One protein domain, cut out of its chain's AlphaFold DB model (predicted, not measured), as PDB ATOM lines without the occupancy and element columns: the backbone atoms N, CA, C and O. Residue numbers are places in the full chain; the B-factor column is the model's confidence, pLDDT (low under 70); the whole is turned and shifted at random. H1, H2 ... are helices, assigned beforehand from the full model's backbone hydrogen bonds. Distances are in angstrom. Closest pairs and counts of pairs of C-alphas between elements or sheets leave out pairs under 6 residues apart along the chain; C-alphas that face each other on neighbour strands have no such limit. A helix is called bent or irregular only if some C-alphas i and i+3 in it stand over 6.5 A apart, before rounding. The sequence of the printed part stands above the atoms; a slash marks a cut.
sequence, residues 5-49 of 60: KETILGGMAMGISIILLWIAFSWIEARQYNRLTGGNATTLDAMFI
ATOM      1  N   LYS A   5       6.450 -20.530  -3.569       88.56
ATOM      2  CA  LYS A   5       6.067 -21.948  -3.520       88.56
ATOM      3  C   LYS A   5       6.510 -22.727  -4.761       88.56
ATOM      4  O   LYS A   5       7.021 -23.829  -4.619       88.56
ATOM      5  N   GLU A   6       6.345 -22.162  -5.956       87.69
ATOM      6  CA  GLU A   6       6.794 -22.759  -7.222       87.69
ATOM      7  C   GLU A   6       8.319 -22.834  -7.282       87.69
ATOM      8  O   GLU A   6       8.859 -23.829  -7.755       87.69
ATOM      9  N   THR A   7       9.023 -21.831  -6.745       88.69
ATOM     10  CA  THR A   7      10.490 -21.862  -6.644       88.69
ATOM     11  C   THR A   7      10.964 -23.004  -5.742       88.69
ATOM     12  O   THR A   7      11.872 -23.744  -6.116       88.69
ATOM     13  N   ILE A   8      10.326 -23.195  -4.580       90.69
ATOM     14  CA  ILE A   8      10.638 -24.308  -3.667       90.69
ATOM     15  C   ILE A   8      10.315 -25.652  -4.324       90.69
ATOM     16  O   ILE A   8      11.152 -26.553  -4.318       90.69
ATOM     17  N   LEU A   9       9.129 -25.782  -4.926       92.44
ATOM     18  CA  LEU A   9       8.702 -27.020  -5.576       92.44
ATOM     19  C   LEU A   9       9.634 -27.388  -6.744       92.44
ATOM     20  O   LEU A   9      10.022 -28.546  -6.883       92.44
ATOM     21  N   GLY A  10      10.041 -26.394  -7.540       91.19
ATOM     22  CA  GLY A  10      11.002 -26.557  -8.628       91.19
ATOM     23  C   GLY A  10      12.379 -26.996  -8.130       91.19
ATOM     24  O   GLY A  10      12.961 -27.930  -8.682       91.19
ATOM     25  N   GLY A  11      12.869 -26.400  -7.038       92.69
ATOM     26  CA  GLY A  11      14.116 -26.817  -6.393       92.69
ATOM     27  C   GLY A  11      14.068 -28.257  -5.875       92.69
ATOM     28  O   GLY A  11      15.006 -29.024  -6.097       92.69
ATOM     29  N   MET A  12      12.957 -28.661  -5.250       93.62
ATOM     30  CA  MET A  12      12.758 -30.036  -4.776       93.62
ATOM     31  C   MET A  12      12.716 -31.042  -5.930       93.62
ATOM     32  O   MET A  12      13.388 -32.071  -5.867       93.62
ATOM     33  N   ALA A  13      11.973 -30.741  -6.999       94.12
ATOM     34  CA  ALA A  13      11.893 -31.603  -8.176       94.12
ATOM     35  C   ALA A  13      13.267 -31.789  -8.841       94.12
ATOM     36  O   ALA A  13      13.632 -32.904  -9.225       94.12
ATOM     37  N   MET A  14      14.059 -30.716  -8.920       95.00
ATOM     38  CA  MET A  14      15.426 -30.775  -9.429       95.00
ATOM     39  C   MET A  14      16.327 -31.635  -8.532       95.00
ATOM     40  O   MET A  14      17.026 -32.512  -9.037       95.00
ATOM     41  N   GLY A  15      16.267 -31.451  -7.207       95.69
ATOM     42  CA  GLY A  15      17.036 -32.256  -6.253       95.69
ATOM     43  C   GLY A  15      16.724 -33.752  -6.349       95.69
ATOM     44  O   GLY A  15      17.637 -34.572  -6.435       95.69
ATOM     45  N   ILE A  16      15.440 -34.110  -6.425       96.06
ATOM     46  CA  ILE A  16      15.006 -35.504  -6.598       96.06
ATOM     47  C   ILE A  16      15.519 -36.068  -7.928       96.06
ATOM     48  O   ILE A  16      16.020 -37.190  -7.967       96.06
ATOM     49  N   SER A  17      15.451 -35.286  -9.007       95.75
ATOM     50  CA  SER A  17      15.926 -35.717 -10.328       95.75
ATOM     51  C   SER A  17      17.426 -36.026 -10.329       95.75
ATOM     52  O   SER A  17      17.850 -37.023 -10.911       95.75
ATOM     53  N   ILE A  18      18.228 -35.218  -9.629       96.31
ATOM     54  CA  ILE A  18      19.672 -35.450  -9.471       96.31
ATOM     55  C   ILE A  18      19.934 -36.753  -8.704       96.31
ATOM     56  O   ILE A  18      20.772 -37.551  -9.123       96.31
ATOM     57  N   ILE A  19      19.191 -37.007  -7.623       95.62
ATOM     58  CA  ILE A  19      19.322 -38.244  -6.835       95.62
ATOM     59  C   ILE A  19      18.964 -39.472  -7.683       95.62
ATOM     60  O   ILE A  19      19.678 -40.472  -7.652       95.62
ATOM     61  N   LEU A  20      17.895 -39.399  -8.480       95.38
ATOM     62  CA  LEU A  20      17.496 -40.493  -9.371       95.38
ATOM     63  C   LEU A  20      18.548 -40.777 -10.448       95.38
ATOM     64  O   LEU A  20      18.852 -41.941 -10.709       95.38
ATOM     65  N   LEU A  21      19.133 -39.732 -11.042       95.88
ATOM     66  CA  LEU A  21      20.229 -39.883 -12.001       95.88
ATOM     67  C   LEU A  21      21.450 -40.541 -11.355       95.88
ATOM     68  O   LEU A  21      22.038 -41.441 -11.950       95.88
ATOM     69  N   TRP A  22      21.797 -40.144 -10.132       94.62
ATOM     70  CA  TRP A  22      22.904 -40.743  -9.390       94.62
ATOM     71  C   TRP A  22      22.688 -42.243  -9.138       94.62
ATOM     72  O   TRP A  22      23.558 -43.046  -9.468       94.62
ATOM     73  N   ILE A  23      21.497 -42.639  -8.672       95.12
ATOM     74  CA  ILE A  23      21.136 -44.054  -8.469       95.12
ATOM     75  C   ILE A  23      21.208 -44.838  -9.788       95.12
ATOM     76  O   ILE A  23      21.734 -45.953  -9.823       95.12
ATOM     77  N   ALA A  24      20.697 -44.268 -10.884       95.12
ATOM     78  CA  ALA A  24      20.719 -44.914 -12.193       95.12
ATOM     79  C   ALA A  24      22.153 -45.153 -12.695       95.12
ATOM     80  O   ALA A  24      22.454 -46.241 -13.191       95.12
ATOM     81  N   PHE A  25      23.048 -44.175 -12.521       94.06
ATOM     82  CA  PHE A  25      24.466 -44.323 -12.854       94.06
ATOM     83  C   PHE A  25      25.137 -45.421 -12.025       94.06
ATOM     84  O   PHE A  25      25.783 -46.298 -12.599       94.06
ATOM     85  N   SER A  26      24.918 -45.442 -10.709       93.12
ATOM     86  CA  SER A  26      25.460 -46.490  -9.837       93.12
ATOM     87  C   SER A  26      24.917 -47.882 -10.182       93.12
ATOM     88  O   SER A  26      25.641 -48.872 -10.103       93.12
ATOM     89  N   TRP A  27      23.662 -47.994 -10.630       93.69
ATOM     90  CA  TRP A  27      23.119 -49.276 -11.090       93.69
ATOM     91  C   TRP A  27      23.828 -49.779 -12.352       93.69
ATOM     92  O   TRP A  27      24.150 -50.967 -12.447       93.69
ATOM     93  N   ILE A  28      24.111 -48.882 -13.302       93.88
ATOM     94  CA  ILE A  28      24.882 -49.214 -14.507       93.88
ATOM     95  C   ILE A  28      26.300 -49.650 -14.124       93.88
ATOM     96  O   ILE A  28      26.768 -50.671 -14.630       93.88
ATOM     97  N   GLU A  29      26.963 -48.926 -13.222       91.50
ATOM     98  CA  GLU A  29      28.314 -49.248 -12.755       91.50
ATOM     99  C   GLU A  29      28.372 -50.633 -12.097       91.50
ATOM    100  O   GLU A  29      29.157 -51.478 -12.532       91.50
ATOM    101  N   ALA A  30      27.483 -50.917 -11.139       91.94
ATOM    102  CA  ALA A  30      27.394 -52.224 -10.483       91.94
ATOM    103  C   ALA A  30      27.149 -53.357 -11.490       91.94
ATOM    104  O   ALA A  30      27.809 -54.398 -11.458       91.94
ATOM    105  N   ARG A  31      26.233 -53.141 -12.444       92.62
ATOM    106  CA  ARG A  31      25.921 -54.125 -13.485       92.62
ATOM    107  C   ARG A  31      27.118 -54.403 -14.392       92.62
ATOM    108  O   ARG A  31      27.363 -55.562 -14.731       92.62
ATOM    109  N   GLN A  32      27.839 -53.366 -14.807       90.75
ATOM    110  CA  GLN A  32      29.015 -53.521 -15.664       90.75
ATOM    111  C   GLN A  32      30.169 -54.174 -14.911       90.75
ATOM    112  O   GLN A  32      30.792 -55.091 -15.442       90.75
ATOM    113  N   TYR A  33      30.404 -53.772 -13.663       90.56
ATOM    114  CA  TYR A  33      31.394 -54.404 -12.803       90.56
ATOM    115  C   TYR A  33      31.122 -55.905 -12.665       90.56
ATOM    116  O   TYR A  33      31.991 -56.703 -13.005       90.56
ATOM    117  N   ASN A  34      29.902 -56.301 -12.285       90.81
ATOM    118  CA  ASN A  34      29.535 -57.714 -12.128       90.81
ATOM    119  C   ASN A  34      29.686 -58.502 -13.428       90.81
ATOM    120  O   ASN A  34      30.155 -59.639 -13.418       90.81
ATOM    121  N   ARG A  35      29.337 -57.889 -14.564       89.94
ATOM    122  CA  ARG A  35      29.512 -58.507 -15.881       89.94
ATOM    123  C   ARG A  35      30.986 -58.759 -16.219       89.94
ATOM    124  O   ARG A  35      31.278 -59.753 -16.877       89.94
ATOM    125  N   LEU A  36      31.890 -57.865 -15.821       88.94
ATOM    126  CA  LEU A  36      33.316 -57.942 -16.153       88.94
ATOM    127  C   LEU A  36      34.119 -58.798 -15.166       88.94
ATOM    128  O   LEU A  36      35.067 -59.462 -15.574       88.94
ATOM    129  N   THR A  37      33.759 -58.781 -13.883       87.50
ATOM    130  CA  THR A  37      34.505 -59.475 -12.821       87.50
ATOM    131  C   THR A  37      33.881 -60.806 -12.406       87.50
ATOM    132  O   THR A  37      34.543 -61.597 -11.740       87.50
ATOM    133  N   GLY A  38      32.620 -61.061 -12.773       85.50
ATOM    134  CA  GLY A  38      31.829 -62.165 -12.222       85.50
ATOM    135  C   GLY A  38      31.403 -61.940 -10.765       85.50
ATOM    136  O   GLY A  38      30.975 -62.885 -10.106       85.50
ATOM    137  N   GLY A  39      31.559 -60.716 -10.247       84.94
ATOM    138  CA  GLY A  39      31.205 -60.346  -8.879       84.94
ATOM    139  C   GLY A  39      29.703 -60.163  -8.645       84.94
ATOM    140  O   GLY A  39      28.877 -60.331  -9.543       84.94
ATOM    141  N   ASN A  40      29.359 -59.789  -7.410       88.06
ATOM    142  CA  ASN A  40      27.988 -59.506  -6.978       88.06
ATOM    143  C   ASN A  40      27.906 -58.175  -6.208       88.06
ATOM    144  O   ASN A  40      27.385 -58.112  -5.098       88.06
ATOM    145  N   ALA A  41      28.490 -57.121  -6.777       88.81
ATOM    146  CA  ALA A  41      28.360 -55.761  -6.275       88.81
ATOM    147  C   ALA A  41      26.928 -55.262  -6.487       88.81
ATOM    148  O   ALA A  41      26.342 -55.415  -7.565       88.81
ATOM    149  N   THR A  42      26.356 -54.657  -5.456       93.19
ATOM    150  CA  THR A  42      25.018 -54.080  -5.515       93.19
ATOM    151  C   THR A  42      25.069 -52.626  -5.970       93.19
ATOM    152  O   THR A  42      26.108 -51.967  -5.946       93.19
ATOM    153  N   THR A  43      23.918 -52.088  -6.373       91.94
ATOM    154  CA  THR A  43      23.792 -50.655  -6.674       91.94
ATOM    155  C   THR A  43      24.188 -49.792  -5.482       91.94
ATOM    156  O   THR A  43      24.807 -48.757  -5.685       91.94
ATOM    157  N   LEU A  44      23.886 -50.228  -4.254       90.69
ATOM    158  CA  LEU A  44      24.288 -49.517  -3.041       90.69
ATOM    159  C   LEU A  44      25.811 -49.471  -2.895       90.69
ATOM    160  O   LEU A  44      26.348 -48.416  -2.569       90.69
ATOM    161  N   ASP A  45      26.511 -50.562  -3.211       87.81
ATOM    162  CA  ASP A  45      27.977 -50.570  -3.186       87.81
ATOM    163  C   ASP A  45      28.543 -49.547  -4.177       87.81
ATOM    164  O   ASP A  45      29.389 -48.739  -3.807       87.81
ATOM    165  N   ALA A  46      28.004 -49.498  -5.399       89.81
ATOM    166  CA  ALA A  46      28.399 -48.527  -6.425       89.81
ATOM    167  C   ALA A  46      27.990 -47.073  -6.120       89.81
ATOM    168  O   ALA A  46      28.456 -46.144  -6.775       89.81
ATOM    169  N   MET A  47      27.086 -46.843  -5.164       92.00
ATOM    170  CA  MET A  47      26.737 -45.485  -4.733       92.00
ATOM    171  C   MET A  47      27.787 -44.913  -3.779       92.00
ATOM    172  O   MET A  47      28.053 -43.714  -3.820       92.00
ATOM    173  N   PHE A  48      28.393 -45.749  -2.934       90.19
ATOM    174  CA  PHE A  48      29.295 -45.291  -1.870       90.19
ATOM    175  C   PHE A  48      30.763 -45.679  -2.082       90.19
ATOM    176  O   PHE A  48      31.639 -45.120  -1.423       90.19
ATOM    177  N   ILE A  49      31.049 -46.613  -2.990       85.50
ATOM    178  CA  ILE A  49      32.386 -47.153  -3.242       85.50
ATOM    179  C   ILE A  49      32.654 -47.144  -4.746       85.50
ATOM    180  O   ILE A  49      31.803 -47.503  -5.553       85.50
TER     181      ILE A  49
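Overview. This is residues 5 to 49 of the 60 residues of an uncharacterized protein of marine sediment metagenome (UniProt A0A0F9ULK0). One long, straight helix, H1, makes the length of a rod, and after its last residue the chain folds back so that the short helix H2 packs crosswise on the second half of H1. Residues 5 to 21, which belong to H1, stand free and stick out as a long bare arm. The printed part has 45 residues with two named helices, H1 then H2, and no named strand; the class is all helix. The whole is only just extended, close to loose, with a radius of gyration of the C-alphas of 14.5 A, and the C-alphas span 48 by 14 by 10 A.

Arrangement. H1, residues 5 to 37, touches H2, residues 43 to 48, with its residues 22 to 31 alone. There are 15 pairs of C-alphas within 8 A between the two helices. The closest C-alphas are those of Trp 27 and Thr 43, 4.7 A apart. The lines of the two helices are only just about perpendicular, at 72 degrees, and their centres are 11.6 A apart. In H1 and H2 every O i to N i+4 pair is within hydrogen-bond range.

Along the chain. H1 begins with the C-alpha of Lys 5 at (6.067, -21.948, -3.520) and ends with that of Thr 37 at (34.505, -59.475, -12.821), 48.0 A from first to last C-alpha. It is not bent. H2 runs from Thr 43 to Phe 48, 9.1 A from first to last C-alpha, and its last C-alpha is at (29.295, -45.291, -1.870).

Size, cuts and confidence. The two C-alphas farthest apart are those of Lys 5 and Gly 38, at 48.5 A. The C-alphas of Lys 5 and Ile 49, the first and last printed residues, are 36.4 A apart. The link from H1 to H2, with 5 residues between them, is tight. The printed part has no cut. The mean pLDDT of the printed part is 91.7, and no printed residue is under 70.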